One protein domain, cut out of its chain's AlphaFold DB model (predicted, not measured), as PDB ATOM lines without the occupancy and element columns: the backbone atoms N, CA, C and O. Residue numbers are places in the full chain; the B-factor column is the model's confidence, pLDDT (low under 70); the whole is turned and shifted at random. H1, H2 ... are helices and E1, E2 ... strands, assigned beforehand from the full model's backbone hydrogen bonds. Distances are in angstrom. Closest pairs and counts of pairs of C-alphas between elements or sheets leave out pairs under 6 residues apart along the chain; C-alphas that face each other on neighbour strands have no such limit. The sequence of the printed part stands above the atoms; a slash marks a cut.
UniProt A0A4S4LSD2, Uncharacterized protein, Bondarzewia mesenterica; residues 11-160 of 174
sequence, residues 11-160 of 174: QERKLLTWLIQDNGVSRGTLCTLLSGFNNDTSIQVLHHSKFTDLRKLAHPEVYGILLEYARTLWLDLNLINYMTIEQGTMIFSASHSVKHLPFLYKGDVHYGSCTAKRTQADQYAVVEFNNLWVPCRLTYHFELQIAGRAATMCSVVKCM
ATOM      1  N   GLN A  11      36.820  53.317  55.632       54.81
ATOM      2  CA  GLN A  11      37.702  53.641  54.511       54.81
ATOM      3  C   GLN A  11      37.003  54.508  53.452       54.81
ATOM      4  O   GLN A  11      37.564  55.524  53.051       54.81
ATOM      5  N   GLU A  12      35.765  54.192  53.065       52.06
ATOM      6  CA  GLU A  12      34.975  54.978  52.099       52.06
ATOM      7  C   GLU A  12      34.608  56.364  52.642       52.06
ATOM      8  O   GLU A  12      34.711  57.370  51.938       52.06
ATOM      9  N   ARG A  13      34.270  56.448  53.936       61.50
ATOM     10  CA  ARG A  13      34.013  57.727  54.619       61.50
ATOM     11  C   ARG A  13      35.232  58.631  54.654       61.50
ATOM     12  O   ARG A  13      35.116  59.838  54.431       61.50
ATOM     13  N   LYS A  14      36.402  58.050  54.929       62.72
ATOM     14  CA  LYS A  14      37.678  58.770  54.879       62.72
ATOM     15  C   LYS A  14      37.986  59.252  53.466       62.72
ATOM     16  O   LYS A  14      38.393  60.399  53.322       62.72
ATOM     17  N   LEU A  15      37.736  58.423  52.451       54.84
ATOM     18  CA  LEU A  15      37.953  58.778  51.047       54.84
ATOM     19  C   LEU A  15      37.109  59.983  50.615       54.84
ATOM     20  O   LEU A  15      37.647  60.903  50.014       54.84
ATOM     21  N   LEU A  16      35.824  60.033  50.974       58.06
ATOM     22  CA  LEU A  16      34.948  61.152  50.596       58.06
ATOM     23  C   LEU A  16      35.151  62.416  51.437       58.06
ATOM     24  O   LEU A  16      35.067  63.518  50.900       58.06
ATOM     25  N   THR A  17      35.460  62.282  52.730       57.72
ATOM     26  CA  THR A  17      35.790  63.441  53.583       57.72
ATOM     27  C   THR A  17      37.067  64.124  53.090       57.72
ATOM     28  O   THR A  17      37.132  65.348  53.035       57.72
ATOM     29  N   TRP A  18      38.053  63.327  52.668       52.16
ATOM     30  CA  TRP A  18      39.268  63.809  52.018       52.16
ATOM     31  C   TRP A  18      38.963  64.528  50.692       52.16
ATOM     32  O   TRP A  18      39.459  65.624  50.464       52.16
ATOM     33  N   LEU A  19      38.055  63.980  49.879       49.91
ATOM     34  CA  LEU A  19      37.647  64.533  48.579       49.91
ATOM     35  C   LEU A  19      36.974  65.916  48.667       49.91
ATOM     36  O   LEU A  19      37.098  66.722  47.755       49.91
ATOM     37  N   ILE A  20      36.259  66.194  49.762       55.47
ATOM     38  CA  ILE A  20      35.592  67.488  49.999       55.47
ATOM     39  C   ILE A  20      36.584  68.549  50.504       55.47
ATOM     40  O   ILE A  20      36.356  69.744  50.321       55.47
ATOM     41  N   GLN A  21      37.662  68.126  51.168       51.91
ATOM     42  CA  GLN A  21      38.620  69.021  51.819       51.91
ATOM     43  C   GLN A  21      39.843  69.348  50.951       51.91
ATOM     44  O   GLN A  21      40.455  70.395  51.159       51.91
ATOM     45  N   ASP A  22      40.199  68.494  49.988       48.38
ATOM     46  CA  ASP A  22      41.439  68.627  49.221       48.38
ATOM     47  C   ASP A  22      41.196  69.283  47.844       48.38
ATOM     48  O   ASP A  22      40.816  68.635  46.873       48.38
ATOM     49  N   ASN A  23      41.434  70.598  47.752       46.22
ATOM     50  CA  ASN A  23      41.489  71.365  46.491       46.22
ATOM     51  C   ASN A  23      42.909  71.370  45.871       46.22
ATOM     52  O   ASN A  23      43.257  72.271  45.104       46.22
ATOM     53  N   GLY A  24      43.761  70.406  46.233       45.31
ATOM     54  CA  GLY A  24      45.147  70.296  45.777       45.31
ATOM     55  C   GLY A  24      45.421  69.050  44.932       45.31
ATOM     56  O   GLY A  24      44.738  68.033  45.043       45.31
ATOM     57  N   VAL A  25      46.466  69.113  44.096       46.84
ATOM     58  CA  VAL A  25      47.020  67.950  43.379       46.84
ATOM     59  C   VAL A  25      47.663  67.022  44.409       46.84
ATOM     60  O   VAL A  25      48.831  67.171  44.769       46.84
ATOM     61  N   SER A  26      46.870  66.093  44.926       42.31
ATOM     62  CA  SER A  26      47.259  65.203  46.010       42.31
ATOM     63  C   SER A  26      47.070  63.752  45.583       42.31
ATOM     64  O   SER A  26      46.069  63.375  44.969       42.31
ATOM     65  N   ARG A  27      48.098  62.941  45.847       42.88
ATOM     66  CA  ARG A  27      48.191  61.534  45.444       42.88
ATOM     67  C   ARG A  27      47.070  60.722  46.092       42.88
ATOM     68  O   ARG A  27      47.066  60.523  47.303       42.88
ATOM     69  N   GLY A  28      46.174  60.211  45.257       44.88
ATOM     70  CA  GLY A  28      45.065  59.359  45.653       44.88
ATOM     71  C   GLY A  28      44.236  58.980  44.431       44.88
ATOM     72  O   GLY A  28      43.900  59.827  43.610       44.88
ATOM     73  N   THR A  29      43.914  57.696  44.343       54.91
ATOM     74  CA  THR A  29      43.387  56.922  43.210       54.91
ATOM     75  C   THR A  29      42.332  57.615  42.337       54.91
ATOM     76  O   THR A  29      42.345  57.438  41.126       54.91
ATOM     77  N   LEU A  30      41.446  58.434  42.915       42.72
ATOM     78  CA  LEU A  30      40.400  59.161  42.179       42.72
ATOM     79  C   LEU A  30      40.822  60.546  41.662       42.72
ATOM     80  O   LEU A  30      40.405  60.944  40.576       42.72
ATOM     81  N   CYS A  31      41.688  61.268  42.374       43.72
ATOM     82  CA  CYS A  31      42.201  62.564  41.908       43.72
ATOM     83  C   CYS A  31      43.261  62.388  40.813       43.72
ATOM     84  O   CYS A  31      43.338  63.186  39.873       43.72
ATOM     85  N   THR A  32      44.029  61.295  40.883       48.50
ATOM     86  CA  THR A  32      44.928  60.888  39.802       48.50
ATOM     87  C   THR A  32      44.138  60.550  38.530       48.50
ATOM     88  O   THR A  32      44.583  60.901  37.441       48.50
ATOM     89  N   LEU A  33      42.933  59.971  38.653       48.81
ATOM     90  CA  LEU A  33      42.051  59.732  37.508       48.81
ATOM     91  C   LEU A  33      41.657  61.044  36.830       48.81
ATOM     92  O   LEU A  33      41.975  61.193  35.660       48.81
ATOM     93  N   LEU A  34      41.080  62.016  37.555       43.06
ATOM     94  CA  LEU A  34      40.623  63.304  36.994       43.06
ATOM     95  C   LEU A  34      41.737  64.110  36.303       43.06
ATOM     96  O   LEU A  34      41.497  64.750  35.281       43.06
ATOM     97  N   SER A  35      42.966  64.040  36.814       42.38
ATOM     98  CA  SER A  35      44.117  64.757  36.242       42.38
ATOM     99  C   SER A  35      44.653  64.113  34.951       42.38
ATOM    100  O   SER A  35      45.261  64.793  34.126       42.38
ATOM    101  N   GLY A  36      44.415  62.811  34.744       43.19
ATOM    102  CA  GLY A  36      44.865  62.058  33.567       43.19
ATOM    103  C   GLY A  36      43.956  62.161  32.336       43.19
ATOM    104  O   GLY A  36      44.335  61.667  31.271       43.19
ATOM    105  N   PHE A  37      42.777  62.783  32.460       47.62
ATOM    106  CA  PHE A  37      41.812  62.948  31.361       47.62
ATOM    107  C   PHE A  37      42.207  64.036  30.359       47.62
ATOM    108  O   PHE A  37      41.849  63.934  29.192       47.62
ATOM    109  N   ASN A  38      42.946  65.062  30.788       41.47
ATOM    110  CA  ASN A  38      43.164  66.258  29.965       41.47
ATOM    111  C   ASN A  38      44.413  66.220  29.079       41.47
ATOM    112  O   ASN A  38      44.567  67.100  28.237       41.47
ATOM    113  N   ASN A  39      45.298  65.232  29.236       45.97
ATOM    114  CA  ASN A  39      46.584  65.236  28.546       45.97
ATOM    115  C   ASN A  39      46.791  63.964  27.723       45.97
ATOM    116  O   ASN A  39      46.851  62.859  28.272       45.97
ATOM    117  N   ASP A  40      46.999  64.155  26.419       53.28
ATOM    118  CA  ASP A  40      47.389  63.156  25.416       53.28
ATOM    119  C   ASP A  40      48.845  62.703  25.655       53.28
ATOM    120  O   ASP A  40      49.776  62.937  24.888       53.28
ATOM    121  N   THR A  41      49.077  62.153  26.844       60.69
ATOM    122  CA  THR A  41      50.397  61.812  27.365       60.69
ATOM    123  C   THR A  41      50.688  60.341  27.123       60.69
ATOM    124  O   THR A  41      49.892  59.458  27.449       60.69
ATOM    125  N   SER A  42      51.865  60.075  26.555       73.56
ATOM    126  CA  SER A  42      52.378  58.724  26.336       73.56
ATOM    127  C   SER A  42      52.502  57.957  27.655       73.56
ATOM    128  O   SER A  42      52.945  58.522  28.659       73.56
ATOM    129  N   ILE A  43      52.191  56.660  27.634       80.06
ATOM    130  CA  ILE A  43      52.398  55.772  28.782       80.06
ATOM    131  C   ILE A  43      53.901  55.579  29.006       80.06
ATOM    132  O   ILE A  43      54.629  55.207  28.085       80.06
ATOM    133  N   GLN A  44      54.364  55.808  30.234       77.88
ATOM    134  CA  GLN A  44      55.760  55.650  30.629       77.88
ATOM    135  C   GLN A  44      55.940  54.476  31.592       77.88
ATOM    136  O   GLN A  44      55.130  54.230  32.490       77.88
ATOM    137  N   VAL A  45      57.064  53.778  31.427       77.94
ATOM    138  CA  VAL A  45      57.509  52.700  32.308       77.94
ATOM    139  C   VAL A  45      58.862  53.093  32.881       77.94
ATOM    140  O   VAL A  45      59.832  53.247  32.147       77.94
ATOM    141  N   LEU A  46      58.936  53.254  34.202       65.88
ATOM    142  CA  LEU A  46      60.164  53.701  34.871       65.88
ATOM    143  C   LEU A  46      61.184  52.571  35.105       65.88
ATOM    144  O   LEU A  46      62.298  52.832  35.549       65.88
ATOM    145  N   HIS A  47      60.798  51.310  34.884       65.12
ATOM    146  CA  HIS A  47      61.564  50.153  35.339       65.12
ATOM    147  C   HIS A  47      61.810  49.135  34.224       65.12
ATOM    148  O   HIS A  47      60.894  48.759  33.498       65.12
ATOM    149  N   HIS A  48      63.033  48.601  34.161       66.19
ATOM    150  CA  HIS A  48      63.329  47.430  33.338       66.19
ATOM    151  C   HIS A  48      62.554  46.223  33.870       66.19
ATOM    152  O   HIS A  48      62.856  45.692  34.944       66.19
ATOM    153  N   SER A  49      61.538  45.807  33.124       77.88
ATOM    154  CA  SER A  49      60.737  44.629  33.415       77.88
ATOM    155  C   SER A  49      61.314  43.402  32.716       77.88
ATOM    156  O   SER A  49      61.863  43.467  31.613       77.88
ATOM    157  N   LYS A  50      61.235  42.260  33.398       85.69
ATOM    158  CA  LYS A  50      61.631  40.970  32.834       85.69
ATOM    159  C   LYS A  50      60.424  40.325  32.173       85.69
ATOM    160  O   LYS A  50      59.288  40.505  32.622       85.69
ATOM    161  N   PHE A  51      60.691  39.529  31.145       91.81
ATOM    162  CA  PHE A  51      59.667  38.659  30.595       91.81
ATOM    163  C   PHE A  51      59.092  37.772  31.692       91.81
ATOM    164  O   PHE A  51      59.807  37.285  32.571       91.81
ATOM    165  N   THR A  52      57.774  37.641  31.668       91.25
ATOM    166  CA  THR A  52      57.014  36.907  32.669       91.25
ATOM    167  C   THR A  52      56.324  35.746  31.993       91.25
ATOM    168  O   THR A  52      55.708  35.910  30.947       91.25
ATOM    169  N   ASP A  53      56.432  34.568  32.601       93.56
ATOM    170  CA  ASP A  53      55.700  33.396  32.142       93.56
ATOM    171  C   ASP A  53      54.249  33.493  32.604       93.56
ATOM    172  O   ASP A  53      53.952  33.305  33.786       93.56
ATOM    173  N   LEU A  54      53.351  33.790  31.665       91.81
ATOM    174  CA  LEU A  54      51.921  33.973  31.909       91.81
ATOM    175  C   LEU A  54      51.273  32.732  32.540       91.81
ATOM    176  O   LEU A  54      50.310  32.857  33.287       91.81
ATOM    177  N   ARG A  55      51.847  31.543  32.325       89.75
ATOM    178  CA  ARG A  55      51.373  30.279  32.918       89.75
ATOM    179  C   ARG A  55      51.653  30.162  34.415       89.75
ATOM    180  O   ARG A  55      51.095  29.292  35.069       89.75
ATOM    181  N   LYS A  56      52.541  31.004  34.953       91.81
ATOM    182  CA  LYS A  56      52.886  31.042  36.384       91.81
ATOM    183  C   LYS A  56      52.072  32.080  37.156       91.81
ATOM    184  O   LYS A  56      52.287  32.241  38.357       91.81
ATOM    185  N   LEU A  57      51.194  32.821  36.481       90.50
ATOM    186  CA  LEU A  57      50.297  33.768  37.134       90.50
ATOM    187  C   LEU A  57      49.185  33.021  37.876       90.50
ATOM    188  O   LEU A  57      48.818  31.908  37.513       90.50
ATOM    189  N   ALA A  58      48.626  33.661  38.904       90.56
ATOM    190  CA  ALA A  58      47.515  33.105  39.679       90.56
ATOM    191  C   ALA A  58      46.229  32.921  38.847       90.56
ATOM    192  O   ALA A  58      45.396  32.092  39.192       90.56
ATOM    193  N   HIS A  59      46.090  33.692  37.766       90.00
ATOM    194  CA  HIS A  59      44.925  33.723  36.885       90.00
ATOM    195  C   HIS A  59      45.291  33.080  35.530       90.00
ATOM    196  O   HIS A  59      45.916  33.750  34.697       90.00
ATOM    197  N   PRO A  60      44.983  31.788  35.296       88.25
ATOM    198  CA  PRO A  60      45.362  31.079  34.068       88.25
ATOM    199  C   PRO A  60      44.707  31.648  32.798       88.25
ATOM    200  O   PRO A  60      45.268  31.535  31.706       88.25
ATOM    201  N   GLU A  61      43.552  32.299  32.927       90.94
ATOM    202  CA  GLU A  61      42.800  32.931  31.842       90.94
ATOM    203  C   GLU A  61      43.525  34.128  31.208       90.94
ATOM    204  O   GLU A  61      43.258  34.475  30.056       90.94
ATOM    205  N   VAL A  62      44.493  34.727  31.915       91.94
ATOM    206  CA  VAL A  62      45.236  35.909  31.445       91.94
ATOM    207  C   VAL A  62      45.941  35.642  30.120       91.94
ATOM    208  O   VAL A  62      45.971  36.521  29.263       91.94
ATOM    209  N   TYR A  63      46.473  34.434  29.910       93.38
ATOM    210  CA  TYR A  63      47.110  34.089  28.638       93.38
ATOM    211  C   TYR A  63      46.139  34.216  27.457       93.38
ATOM    212  O   TYR A  63      46.475  34.848  26.458       93.38
ATOM    213  N   GLY A  64      44.936  33.648  27.588       92.38
ATOM    214  CA  GLY A  64      43.919  33.690  26.538       92.38
ATOM    215  C   GLY A  64      43.446  35.116  26.262       92.38
ATOM    216  O   GLY A  64      43.406  35.529  25.109       92.38
ATOM    217  N   ILE A  65      43.188  35.893  27.319       92.56
ATOM    218  CA  ILE A  65      42.778  37.303  27.207       92.56
ATOM    219  C   ILE A  65      43.831  38.121  26.447       92.56
ATOM    220  O   ILE A  65      43.491  38.882  25.543       92.56
ATOM    221  N   LEU A  66      45.114  37.957  26.785       94.00
ATOM    222  CA  LEU A  66      46.194  38.692  26.127       94.00
ATOM    223  C   LEU A  66      46.425  38.243  24.684       94.00
ATOM    224  O   LEU A  66      46.752  39.083  23.851       94.00
ATOM    225  N   LEU A  67      46.249  36.956  24.376       93.88
ATOM    226  CA  LEU A  67      46.328  36.454  23.006       93.88
ATOM    227  C   LEU A  67      45.209  37.040  22.134       93.88
ATOM    228  O   LEU A  67      45.486  37.529  21.042       93.88
ATOM    229  N   GLU A  68      43.967  37.032  22.619       94.12
ATOM    230  CA  GLU A  68      42.840  37.629  21.894       94.12
ATOM    231  C   GLU A  68      43.028  39.135  21.707       94.12
ATOM    232  O   GLU A  68      42.861  39.652  20.606       94.12
ATOM    233  N   TYR A  69      43.488  39.840  22.739       93.38
ATOM    234  CA  TYR A  69      43.826  41.256  22.614       93.38
ATOM    235  C   TYR A  69      44.980  41.509  21.625       93.38
ATOM    236  O   TYR A  69      44.927  42.434  20.820       93.38
ATOM    237  N   ALA A  70      46.019  40.671  21.614       93.44
ATOM    238  CA  ALA A  70      47.109  40.788  20.644       93.44
ATOM    239  C   ALA A  70      46.618  40.589  19.198       93.44
ATOM    240  O   ALA A  70      47.086  41.278  18.291       93.44
ATOM    241  N   ARG A  71      45.649  39.689  18.982       94.00
ATOM    242  CA  ARG A  71      45.006  39.477  17.676       94.00
ATOM    243  C   ARG A  71      44.218  40.698  17.213       94.00
ATOM    244  O   ARG A  71      44.239  40.987  16.024       94.00
ATOM    245  N   THR A  72      43.573  41.436  18.120       92.62
ATOM    246  CA  THR A  72      42.871  42.679  17.749       92.62
ATOM    247  C   THR A  72      43.823  43.845  17.484       92.62
ATOM    248  O   THR A  72      43.495  44.720  16.687       92.62
ATOM    249  N   LEU A  73      45.009  43.852  18.104       91.25
ATOM    250  CA  LEU A  73      46.046  44.860  17.864       91.25
ATOM    251  C   LEU A  73      46.791  44.659  16.540       91.25
ATOM    252  O   LEU A  73      47.074  45.626  15.833       91.25
ATOM    253  N   TRP A  74      47.138  43.414  16.214       92.75
ATOM    254  CA  TRP A  74      47.948  43.068  15.046       92.75
ATOM    255  C   TRP A  74      47.166  42.175  14.087       92.75
ATOM    256  O   TRP A  74      47.514  41.018  13.866       92.75
ATOM    257  N   LEU A  75      46.102  42.743  13.515       92.00
ATOM    258  CA  LEU A  75      45.185  42.062  12.590       92.00
ATOM    259  C   LEU A  75      45.876  41.507  11.333       92.00
ATOM    260  O   LEU A  75      45.354  40.609  10.680       92.00
ATOM    261  N   ASP A  76      47.040  42.051  10.983       91.44
ATOM    262  CA  ASP A  76      47.858  41.618   9.854       91.44
ATOM    263  C   ASP A  76      48.783  40.433  10.182       91.44
ATOM    264  O   ASP A  76      49.435  39.892   9.288       91.44
ATOM    265  N   LEU A  77      48.846  40.006  11.447       89.31
ATOM    266  CA  LEU A  77      49.609  38.847  11.897       89.31
ATOM    267  C   LEU A  77      48.671  37.674  12.204       89.31
ATOM    268  O   LEU A  77      47.742  37.793  13.001       89.31
ATOM    269  N   ASN A  78      48.968  36.493  11.656       89.81
ATOM    270  CA  ASN A  78      48.308  35.258  12.086       89.81
ATOM    271  C   ASN A  78      48.913  34.784  13.417       89.81
ATOM    272  O   ASN A  78      49.834  33.958  13.445       89.81
ATOM    273  N   LEU A  79      48.448  35.381  14.518       90.50
ATOM    274  CA  LEU A  79      48.911  35.061  15.862       90.50
ATOM    275  C   LEU A  79      48.267  33.782  16.385       90.50
ATOM    276  O   LEU A  79      47.045  33.691  16.545       90.50
ATOM    277  N   ILE A  80      49.108  32.815  16.731       90.81
ATOM    278  CA  ILE A  80      48.685  31.518  17.257       90.81
ATOM    279  C   ILE A  80      49.240  31.259  18.656       90.81
ATOM    280  O   ILE A  80      50.234  31.847  19.096       90.81
ATOM    281  N   ASN A  81      48.587  30.330  19.349       85.31
ATOM    282  CA  ASN A  81      49.104  29.766  20.585       85.31
ATOM    283  C   ASN A  81      50.397  28.978  20.296       85.31
ATOM    284  O   ASN A  81      50.511  28.308  19.272       85.31
ATOM    285  N   TYR A  82      51.350  29.016  21.226       78.00
ATOM    286  CA  TYR A  82      52.631  28.307  21.148       78.00
ATOM    287  C   TYR A  82      52.518  26.777  21.009       78.00
ATOM    288  O   TYR A  82      53.514  26.128  20.697       78.00
ATOM    289  N   MET A  83      51.340  26.199  21.261       73.81
ATOM    290  CA  MET A  83      51.074  24.761  21.114       73.81
ATOM    291  C   MET A  83      50.629  24.348  19.701       73.81
ATOM    292  O   MET A  83      50.505  23.154  19.437       73.81
ATOM    293  N   THR A  84      50.370  25.297  18.801       75.94
ATOM    294  CA  THR A  84      49.900  25.018  17.439       75.94
ATOM    295  C   THR A  84      51.078  25.047  16.462       75.94
ATOM    296  O   THR A  84      51.930  25.927  16.533       75.94
ATOM    297  N   ILE A  85      51.148  24.072  15.551       72.75
ATOM    298  CA  ILE A  85      52.178  24.003  14.506       72.75
ATOM    299  C   ILE A  85      51.495  24.299  13.174       72.75
ATOM    300  O   ILE A  85      50.904  23.415  12.561       72.75
ATOM    301  N   GLU A  86      51.564  25.552  12.739       79.88
ATOM    302  CA  GLU A  86      51.052  25.987  11.440       79.88
ATOM    303  C   GLU A  86      52.102  26.873  10.759       79.88
ATOM    304  O   GLU A  86      52.723  27.731  11.391       79.88
ATOM    305  N   GLN A  87      52.361  26.637   9.473       73.50
ATOM    306  CA  GLN A  87      53.365  27.394   8.722       73.50
ATOM    307  C   GLN A  87      52.872  28.816   8.422       73.50
ATOM    308  O   GLN A  87      51.693  29.031   8.168       73.50
ATOM    309  N   GLY A  88      53.784  29.794   8.437       77.69
ATOM    310  CA  GLY A  88      53.448  31.203   8.180       77.69
ATOM    311  C   GLY A  88      52.755  31.917   9.344       77.69
ATOM    312  O   GLY A  88      52.289  33.042   9.185       77.69
ATOM    313  N   THR A  89      52.698  31.283  10.514       84.00
ATOM    314  CA  THR A  89      52.096  31.856  11.719       84.00
ATOM    315  C   THR A  89      53.142  32.469  12.639       84.00
ATOM    316  O   THR A  89      54.330  32.138  12.591       84.00
ATOM    317  N   MET A  90      52.694  33.387  13.490       88.19
ATOM    318  CA  MET A  90      53.532  34.026  14.493       88.19
ATOM    319  C   MET A  90      53.088  33.589  15.887       88.19
ATOM    320  O   MET A  90      51.913  33.645  16.242       88.19
ATOM    321  N   ILE A  91      54.043  33.121  16.686       91.38
ATOM    322  CA  ILE A  91      53.754  32.530  17.992       91.38
ATOM    323  C   ILE A  91      53.649  33.623  19.055       91.38
ATOM    324  O   ILE A  91      54.603  34.368  19.291       91.38
ATOM    325  N   PHE A  92      52.527  33.644  19.774       92.62
ATOM    326  CA  PHE A  92      52.403  34.389  21.024       92.62
ATOM    327  C   PHE A  92      52.893  33.525  22.196       92.62
ATOM    328  O   PHE A  92      52.188  32.654  22.725       92.62
ATOM    329  N   SER A  93      54.148  33.738  22.584       92.31
ATOM    330  CA  SER A  93      54.843  32.950  23.596       92.31
ATOM    331  C   SER A  93      54.442  33.367  25.005       92.31
ATOM    332  O   SER A  93      54.688  34.496  25.429       92.31
ATOM    333  N   ALA A  94      53.931  32.413  25.786       91.44
ATOM    334  CA  ALA A  94      53.557  32.644  27.178       91.44
ATOM    335  C   ALA A  94      54.714  33.165  28.051       91.44
ATOM    336  O   ALA A  94      54.449  33.822  29.047       91.44
ATOM    337  N   SER A  95      55.974  32.884  27.697       92.31
ATOM    338  CA  SER A  95      57.155  33.270  28.482       92.31
ATOM    339  C   SER A  95      58.027  34.358  27.863       92.31
ATOM    340  O   SER A  95      58.928  34.836  28.544       92.31
ATOM    341  N   HIS A  96      57.787  34.746  26.607       92.88
ATOM    342  CA  HIS A  96      58.652  35.689  25.878       92.88
ATOM    343  C   HIS A  96      57.895  36.783  25.120       92.88
ATOM    344  O   HIS A  96      58.531  37.630  24.506       92.88
ATOM    345  N   SER A  97      56.560  36.796  25.152       93.69
ATOM    346  CA  SER A  97      55.774  37.849  24.494       93.69
ATOM    347  C   SER A  97      55.306  38.942  25.445       93.69
ATOM    348  O   SER A  97      54.755  39.939  24.993       93.69
ATOM    349  N   VAL A  98      55.501  38.779  26.757       94.44
ATOM    350  CA  VAL A  98      54.955  39.712  27.746       94.44
ATOM    351  C   VAL A  98      55.935  39.979  28.877       94.44
ATOM    352  O   VAL A  98      56.501  39.055  29.469       94.44
ATOM    353  N   LYS A  99      56.099  41.255  29.226       94.38
ATOM    354  CA  LYS A  99      56.757  41.677  30.464       94.38
ATOM    355  C   LYS A  99      55.717  42.200  31.438       94.38
ATOM    356  O   LYS A  99      54.866  43.003  31.074       94.38
ATOM    357  N   HIS A 100      55.795  41.749  32.681       92.38
ATOM    358  CA  HIS A 100      54.901  42.199  33.738       92.38
ATOM    359  C   HIS A 100      55.415  43.489  34.376       92.38
ATOM    360  O   HIS A 100      56.597  43.603  34.719       92.38
ATOM    361  N   LEU A 101      54.507  44.440  34.569       90.81
ATOM    362  CA  LEU A 101      54.786  45.759  35.115       90.81
ATOM    363  C   LEU A 101      54.038  45.921  36.446       90.81
ATOM    364  O   LEU A 101      52.826  45.731  36.496       90.81
ATOM    365  N   PRO A 102      54.720  46.275  37.548       88.69
ATOM    366  CA  PRO A 102      54.029  46.525  38.810       88.69
ATOM    367  C   PRO A 102      53.160  47.790  38.749       88.69
ATOM    368  O   PRO A 102      52.132  47.842  39.423       88.69
ATOM    369  N   PHE A 103      53.559  48.776  37.941       88.06
ATOM    370  CA  PHE A 103      52.875  50.054  37.770       88.06
ATOM    371  C   PHE A 103      53.120  50.654  36.378       88.06
ATOM    372  O   PHE A 103      54.095  50.305  35.706       88.06
ATOM    373  N   LEU A 104      52.253  51.587  35.989       87.38
ATOM    374  CA  LEU A 104      52.335  52.421  34.791       87.38
ATOM    375  C   LEU A 104      52.219  53.900  35.167       87.38
ATOM    376  O   LEU A 104      51.593  54.243  36.169       87.38
ATOM    377  N   TYR A 105      52.778  54.771  34.328       85.50
ATOM    378  CA  TYR A 105      52.527  56.208  34.393       85.50
ATOM    379  C   TYR A 105      51.831  56.682  33.122       85.50
ATOM    380  O   TYR A 105      52.241  56.306  32.026       85.50
ATOM    381  N   LYS A 106      50.807  57.527  33.251       80.25
ATOM    382  CA  LYS A 106      50.238  58.291  32.130       80.25
ATOM    383  C   LYS A 106      50.263  59.767  32.518       80.25
ATOM    384  O   LYS A 106      49.531  60.174  33.417       80.25
ATOM    385  N   GLY A 107      51.160  60.540  31.910       79.62
ATOM    386  CA  GLY A 107      51.510  61.864  32.435       79.62
ATOM    387  C   GLY A 107      52.079  61.738  33.852       79.62
ATOM    388  O   GLY A 107      52.916  60.873  34.100       79.62
ATOM    389  N   ASP A 108      51.567  62.530  34.792       76.81
ATOM    390  CA  ASP A 108      51.990  62.501  36.205       76.81
ATOM    391  C   ASP A 108      51.208  61.485  37.059       76.81
ATOM    392  O   ASP A 108      51.376  61.397  38.280       76.81
ATOM    393  N   VAL A 109      50.330  60.708  36.420       77.69
ATOM    394  CA  VAL A 109      49.403  59.796  37.084       77.69
ATOM    395  C   VAL A 109      50.024  58.415  37.217       77.69
ATOM    396  O   VAL A 109      50.350  57.779  36.216       77.69
ATOM    397  N   HIS A 110      50.144  57.941  38.455       85.06
ATOM    398  CA  HIS A 110      50.619  56.601  38.788       85.06
ATOM    399  C   HIS A 110      49.453  55.609  38.876       85.06
ATOM    400  O   HIS A 110      48.520  55.818  39.650       85.06
ATOM    401  N   TYR A 111      49.546  54.514  38.126       85.56
ATOM    402  CA  TYR A 111      48.605  53.397  38.148       85.56
ATOM    403  C   TYR A 111      49.323  52.148  38.646       85.56
ATOM    404  O   TYR A 111      50.265  51.679  38.009       85.56
ATOM    405  N   GLY A 112      48.908  51.628  39.797       88.50
ATOM    406  CA  GLY A 112      49.447  50.394  40.360       88.50
ATOM    407  C   GLY A 112      48.602  49.193  39.957       88.50
ATOM    408  O   GLY A 112      47.391  49.298  39.820       88.50
ATOM    409  N   SER A 113      49.219  48.022  39.826       86.38
ATOM    410  CA  SER A 113      48.467  46.763  39.737       86.38
ATOM    411  C   SER A 113      48.341  46.095  41.107       86.38
ATOM    412  O   SER A 113      49.138  46.355  42.011       86.38
ATOM    413  N   CYS A 114      47.414  45.144  41.249       84.88
ATOM    414  CA  CYS A 114      47.273  44.298  42.445       84.88
ATOM    415  C   CYS A 114      48.577  43.600  42.870       84.88
ATOM    416  O   CYS A 114      48.742  43.208  44.024       84.88
ATOM    417  N   THR A 115      49.516  43.420  41.944       83.12
ATOM    418  CA  THR A 115      50.805  42.772  42.206       83.12
ATOM    419  C   THR A 115      51.857  43.713  42.812       83.12
ATOM    420  O   THR A 115      52.940  43.262  43.210       83.12
ATOM    421  N   ALA A 116      51.574  45.018  42.893       82.00
ATOM    422  CA  ALA A 116      52.490  46.009  43.434       82.00
ATOM    423  C   ALA A 116      52.697  45.796  44.943       82.00
ATOM    424  O   ALA A 116      51.787  45.911  45.757       82.00
ATOM    425  N   LYS A 117      53.938  45.515  45.354       75.44
ATOM    426  CA  LYS A 117      54.252  45.192  46.760       75.44
ATOM    427  C   LYS A 117      54.236  46.397  47.708       75.44
ATOM    428  O   LYS A 117      54.229  46.200  48.917       75.44
ATOM    429  N   ARG A 118      54.329  47.623  47.180       70.50
ATOM    430  CA  ARG A 118      54.574  48.841  47.977       70.50
ATOM    431  C   ARG A 118      53.315  49.658  48.244       70.50
ATOM    432  O   ARG A 118      53.150  50.132  49.361       70.50
ATOM    433  N   THR A 119      52.444  49.819  47.252       68.75
ATOM    434  CA  THR A 119      51.187  50.564  47.391       68.75
ATOM    435  C   THR A 119      50.069  49.788  46.707       68.75
ATOM    436  O   THR A 119      50.226  49.303  45.593       68.75
ATOM    437  N   GLN A 120      48.948  49.635  47.410       68.88
ATOM    438  CA  GLN A 120      47.712  49.038  46.881       68.88
ATOM    439  C   GLN A 120      46.618  50.098  46.692       68.88
ATOM    440  O   GLN A 120      45.526  49.783  46.234       68.88
ATOM    441  N   ALA A 121      46.900  51.355  47.056       70.94
ATOM    442  CA  ALA A 121      45.970  52.462  46.874       70.94
ATOM    443  C   ALA A 121      45.699  52.706  45.383       70.94
ATOM    444  O   ALA A 121      44.557  52.900  44.993       70.94
ATOM    445  N   ASP A 122      46.718  52.583  44.534       78.94
ATOM    446  CA  ASP A 122      46.648  52.961  43.116       78.94
ATOM    447  C   ASP A 122      46.090  51.850  42.206       78.94
ATOM    448  O   ASP A 122      46.244  51.922  40.991       78.94
ATOM    449  N   GLN A 123      45.471  50.810  42.781       82.62
ATOM    450  CA  GLN A 123      44.967  49.641  42.043       82.62
ATOM    451  C   GLN A 123      43.573  49.822  41.446       82.62
ATOM    452  O   GLN A 123      43.023  48.876  40.886       82.62
ATOM    453  N   TYR A 124      42.966  50.993  41.607       84.75
ATOM    454  CA  TYR A 124      41.633  51.267  41.094       84.75
ATOM    455  C   TYR A 124      41.700  52.347  40.025       84.75
ATOM    456  O   TYR A 124      42.495  53.279  40.107       84.75
ATOM    457  N   ALA A 125      40.889  52.188  38.993       83.25
ATOM    458  CA  ALA A 125      40.802  53.122  37.890       83.25
ATOM    459  C   ALA A 125      39.363  53.180  37.390       83.25
ATOM    460  O   ALA A 125      38.625  52.210  37.527       83.25
ATOM    461  N   VAL A 126      38.968  54.286  36.776       81.56
ATOM    462  CA  VAL A 126      37.753  54.331  35.963       81.56
ATOM    463  C   VAL A 126      38.200  54.228  34.511       81.56
ATOM    464  O   VAL A 126      39.055  54.993  34.071       81.56
ATOM    465  N   VAL A 127      37.679  53.232  33.802       79.88
ATOM    466  CA  VAL A 127      38.066  52.908  32.426       79.88
ATOM    467  C   VAL A 127      36.867  53.133  31.521       79.88
ATOM    468  O   VAL A 127      35.749  52.763  31.871       79.88
ATOM    469  N   GLU A 128      37.095  53.745  30.366       81.62
ATOM    470  CA  GLU A 128      36.063  53.906  29.349       81.62
ATOM    471  C   GLU A 128      35.904  52.616  28.540       81.62
ATOM    472  O   GLU A 128      36.845  52.150  27.898       81.62
ATOM    473  N   PHE A 129      34.698  52.058  28.546       76.62
ATOM    474  CA  PHE A 129      34.284  50.967  27.672       76.62
ATOM    475  C   PHE A 129      33.050  51.405  26.892       76.62
ATOM    476  O   PHE A 129      32.019  51.684  27.491       76.62
ATOM    477  N   ASN A 130      33.128  51.445  25.558       79.56
ATOM    478  CA  ASN A 130      31.998  51.815  24.693       79.56
ATOM    479  C   ASN A 130      31.317  53.136  25.120       79.56
ATOM    480  O   ASN A 130      30.092  53.203  25.210       79.56
ATOM    481  N   ASN A 131      32.115  54.168  25.412       77.38
ATOM    482  CA  ASN A 131      31.676  55.480  25.910       77.38
ATOM    483  C   ASN A 131      31.010  55.462  27.303       77.38
ATOM    484  O   ASN A 131      30.338  56.421  27.683       77.38
ATOM    485  N   LEU A 132      31.180  54.384  28.075       74.75
ATOM    486  CA  LEU A 132      30.744  54.285  29.466       74.75
ATOM    487  C   LEU A 132      31.952  54.200  30.395       74.75
ATOM    488  O   LEU A 132      32.850  53.384  30.206       74.75
ATOM    489  N   TRP A 133      31.947  55.027  31.434       79.88
ATOM    490  CA  TRP A 133      32.980  55.039  32.462       79.88
ATOM    491  C   TRP A 133      32.673  53.981  33.520       79.88
ATOM    492  O   TRP A 133      31.706  54.108  34.267       79.88
ATOM    493  N   VAL A 134      33.502  52.940  33.589       78.75
ATOM    494  CA  VAL A 134      33.299  51.796  34.484       78.75
ATOM    495  C   VAL A 134      34.407  51.753  35.538       78.75
ATOM    496  O   VAL A 134      35.592  51.710  35.180       78.75
ATOM    497  N   PRO A 135      34.071  51.736  36.841       82.56
ATOM    498  CA  PRO A 135      35.056  51.531  37.889       82.56
ATOM    499  C   PRO A 135      35.639  50.120  37.797       82.56
ATOM    500  O   PRO A 135      34.942  49.110  37.698       82.56
ATOM    501  N   CYS A 136      36.958  50.054  37.822       83.31
ATOM    502  CA  CYS A 136      37.732  48.856  37.582       83.31
ATOM    503  C   CYS A 136      38.845  48.724  38.611       83.31
ATOM    504  O   CYS A 136      39.430  49.699  39.086       83.31
ATOM    505  N   ARG A 137      39.197  47.478  38.901       87.06
ATOM    506  CA  ARG A 137      40.423  47.127  39.601       87.06
ATOM    507  C   ARG A 137      41.484  46.698  38.592       87.06
ATOM    508  O   ARG A 137      41.238  45.827  37.764       87.06
ATOM    509  N   LEU A 138      42.665  47.297  38.669       89.38
ATOM    510  CA  LEU A 138      43.833  47.016  37.844       89.38
ATOM    511  C   LEU A 138      44.536  45.754  38.360       89.38
ATOM    512  O   LEU A 138      45.312  45.794  39.316       89.38
ATOM    513  N   THR A 139      44.263  44.608  37.742       90.94
ATOM    514  CA  THR A 139      44.804  43.316  38.191       90.94
ATOM    515  C   THR A 139      46.269  43.159  37.798       90.94
ATOM    516  O   THR A 139      47.098  42.795  38.633       90.94
ATOM    517  N   TYR A 140      46.591  43.468  36.541       92.44
ATOM    518  CA  TYR A 140      47.937  43.359  35.984       92.44
ATOM    519  C   TYR A 140      48.212  44.491  35.000       92.44
ATOM    520  O   TYR A 140      47.308  44.909  34.278       92.44
ATOM    521  N   HIS A 141      49.476  44.901  34.908       93.06
ATOM    522  CA  HIS A 141      49.977  45.697  33.791       93.06
ATOM    523  C   HIS A 141      51.007  44.896  33.007       93.06
ATOM    524  O   HIS A 141      51.832  44.175  33.581       93.06
ATOM    525  N   PHE A 142      50.969  45.043  31.689       93.38
ATOM    526  CA  PHE A 142      51.805  44.291  30.775       93.38
ATOM    527  C   PHE A 142      52.361  45.173  29.665       93.38
ATOM    528  O   PHE A 142      51.689  46.068  29.162       93.38
ATOM    529  N   GLU A 143      53.583  44.860  29.258       94.38
ATOM    530  CA  GLU A 143      54.163  45.281  27.990       94.38
ATOM    531  C   GLU A 143      54.168  44.071  27.055       94.38
ATOM    532  O   GLU A 143      54.871  43.085  27.310       94.38
ATOM    533  N   LEU A 144      53.368  44.132  25.994       93.69
ATOM    534  CA  LEU A 144      53.295  43.111  24.957       93.69
ATOM    535  C   LEU A 144      54.390  43.381  23.932       93.69
ATOM    536  O   LEU A 144      54.523  44.494  23.424       93.69
ATOM    537  N   GLN A 145      55.149  42.342  23.609       93.75
ATOM    538  CA  GLN A 145      56.232  42.381  22.641       93.75
ATOM    539  C   GLN A 145      56.071  41.260  21.621       93.75
ATOM    540  O   GLN A 145      55.951  40.082  21.963       93.75
ATOM    541  N   ILE A 146      56.118  41.649  20.351       91.00
ATOM    542  CA  ILE A 146      56.124  40.749  19.205       91.00
ATOM    543  C   ILE A 146      57.231  41.193  18.250       91.00
ATOM    544  O   ILE A 146      57.485  42.387  18.082       91.00
ATOM    545  N   ALA A 147      57.917  40.227  17.637       87.88
ATOM    546  CA  ALA A 147      59.004  40.502  16.708       87.88
ATOM    547  C   ALA A 147      58.530  41.399  15.551       87.88
ATOM    548  O   ALA A 147      57.525  41.118  14.902       87.88
ATOM    549  N   GLY A 148      59.264  42.484  15.299       87.12
ATOM    550  CA  GLY A 148      58.948  43.434  14.229       87.12
ATOM    551  C   GLY A 148      57.798  44.401  14.531       87.12
ATOM    552  O   GLY A 148      57.424  45.167  13.648       87.12
ATOM    553  N   ARG A 149      57.245  44.406  15.753       90.12
ATOM    554  CA  ARG A 149      56.208  45.358  16.181       90.12
ATOM    555  C   ARG A 149      56.694  46.226  17.333       90.12
ATOM    556  O   ARG A 149      57.529  45.814  18.136       90.12
ATOM    557  N   ALA A 150      56.145  47.436  17.416       90.19
ATOM    558  CA  ALA A 150      56.337  48.287  18.580       90.19
ATOM    559  C   ALA A 150      55.689  47.637  19.812       90.19
ATOM    560  O   ALA A 150      54.612  47.040  19.723       90.19
ATOM    561  N   ALA A 151      56.355  47.754  20.960       91.44
ATOM    562  CA  ALA A 151      55.811  47.259  22.213       91.44
ATOM    563  C   ALA A 151      54.517  48.007  22.561       91.44
ATOM    564  O   ALA A 151      54.439  49.225  22.400       91.44
ATOM    565  N   THR A 152      53.510  47.278  23.038       91.25
ATOM    566  CA  THR A 152      52.207  47.853  23.400       91.25
ATOM    567  C   THR A 152      51.932  47.629  24.877       91.25
ATOM    568  O   THR A 152      52.057  46.512  25.373       91.25
ATOM    569  N   MET A 153      51.561  48.692  25.586       91.06
ATOM    570  CA  MET A 153      51.204  48.619  27.002       91.06
ATOM    571  C   MET A 153      49.723  48.291  27.143       91.06
ATOM    572  O   MET A 153      48.893  48.892  26.466       91.06
ATOM    573  N   CYS A 154      49.378  47.383  28.048       91.62
ATOM    574  CA  CYS A 154      47.985  47.122  28.384       91.62
ATOM    575  C   CYS A 154      47.811  46.761  29.859       91.62
ATOM    576  O   CYS A 154      48.771  46.502  30.589       91.62
ATOM    577  N   SER A 155      46.554  46.765  30.294       92.12
ATOM    578  CA  SER A 155      46.174  46.356  31.640       92.12
ATOM    579  C   SER A 155      45.088  45.300  31.563       92.12
ATOM    580  O   SER A 155      44.138  45.444  30.798       92.12
ATOM    581  N   VAL A 156      45.207  44.265  32.389       91.12
ATOM    582  CA  VAL A 156      44.089  43.363  32.664       91.12
ATOM    583  C   VAL A 156      43.347  43.933  33.852       91.12
ATOM    584  O   VAL A 156      43.928  44.112  34.927       91.12
ATOM    585  N   VAL A 157      42.070  44.224  33.648       89.81
ATOM    586  CA  VAL A 157      41.221  44.847  34.656       89.81
ATOM    587  C   VAL A 157      40.088  43.914  35.046       89.81
ATOM    588  O   VAL A 157      39.624  43.106  34.245       89.81
ATOM    589  N   LYS A 158      39.643  44.028  36.292       87.50
ATOM    590  CA  LYS A 158      38.398  43.438  36.768       87.50
ATOM    591  C   LYS A 158      37.401  44.572  36.945       87.50
ATOM    592  O   LYS A 158      37.611  45.423  37.811       87.50
ATOM    593  N   CYS A 159      36.344  44.587  36.139       84.06
ATOM    594  CA  CYS A 159      35.231  45.502  36.365       84.06
ATOM    595  C   CYS A 159      34.688  45.262  37.772       84.06
ATOM    596  O   CYS A 159      34.487  44.112  38.181       84.06
ATOM    597  N   MET A 160      34.493  46.339  38.523       79.75
ATOM    598  CA  MET A 160      33.654  46.262  39.703       79.75
ATOM    599  C   MET A 160      32.238  46.135  39.170       79.75
ATOM    600  O   MET A 160      31.786  46.999  38.418       79.75
TER     601      MET A 160
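AT A GLANCE: This is residues 11 to 160 of the 174 residues of an uncharacterized protein of Bondarzewia mesenterica (UniProt A0A4S4LSD2). A strongly twisted sheet of E3, E6, E7 and E8, built along the long, sharply bending strand E7, makes the middle, with the small hairpin E4 and E5 partly face to face with it, the strands crossed. Helix H3 covers part of E7 and E8 and has the small parallel pair E1 and E2 beside it towards one end of the long axis, while H2 and then H1 lie towards the other end. The printed part has 150 residues, with three named helices followed by eight named strands, H1 H2 H3 E1 E2 E3 E4 E5 E6 E7 E8, and is of the mixed class. It is only just compact, close to loose, with a radius of gyration of the C-alphas of 17.3 A, and spans 62 by 30 by 29 A.

IN THESE COORDINATES: H1, residues 11 to 21, begins at C-alpha 11 (37.702, 53.641, 54.511) and measures 15.6 A. H2 is residues 29 to 35, and H3, residues 62 to 73, measures 16.3 A. E1 is residues 79 to 81, E2 90 to 92, E3 98 to 101, E4 103 to 106, E5 109 to 112, and E6 124 to 129, 15.3 A long. E7, residues 132 to 144, is 25.6 A long and bends by 93 degrees at residue 135. E8, residues 152 to 159, measures 21.5 A and ends at C-alpha 159 (35.231, 45.502, 36.365).

HOW THE PARTS SIT: E6, E7 and E8 form a meander, each strand the antiparallel neighbour of the one before, with N 127 and O 134 at 2.9 A and N 142 and O 154 at 2.9 A. E3, antiparallel to E7 with N 99 and O 143 at 2.9 A, lies with E6 on one side of E7, and E8 on the other side. E3 runs on into E4 at 84 degrees. The hairpin E4 and E5, with N 104 and O 111 at 2.8 A, and the branched sheet form a sandwich, two sheets face to face, their strands at 82 degrees. H3 is on the branched sheet, over E7 and E8, at a height over the sheet of 9.6 A. The closest C-alphas of H3 and E1 are those of Arg 71 and Leu 79, 6.2 A apart; parallel E1 and E2 have N 80 and O 90 at 3.0 A. H2 only grazes the branched sheet with residues 29 to 34. H1 and H2 are only just apart, at 8.3 A. Every O i to N i+4 pair is within hydrogen-bond range in H1 and H3, and 2 of 3 in H2.

THE WHOLE: The two C-alphas farthest apart, those of Gln 21 and Gln 87, are 61.7 A apart. The printed part has no cut. The links H2 to H3 and E5 to E6 are long; in the first, residues 43 to 44 pair antiparallel with residues 105 to 106 of E4. The mean pLDDT of the printed part is 78.4, with residues 11 to 41, 46 to 48 and 119 to 120 under 70.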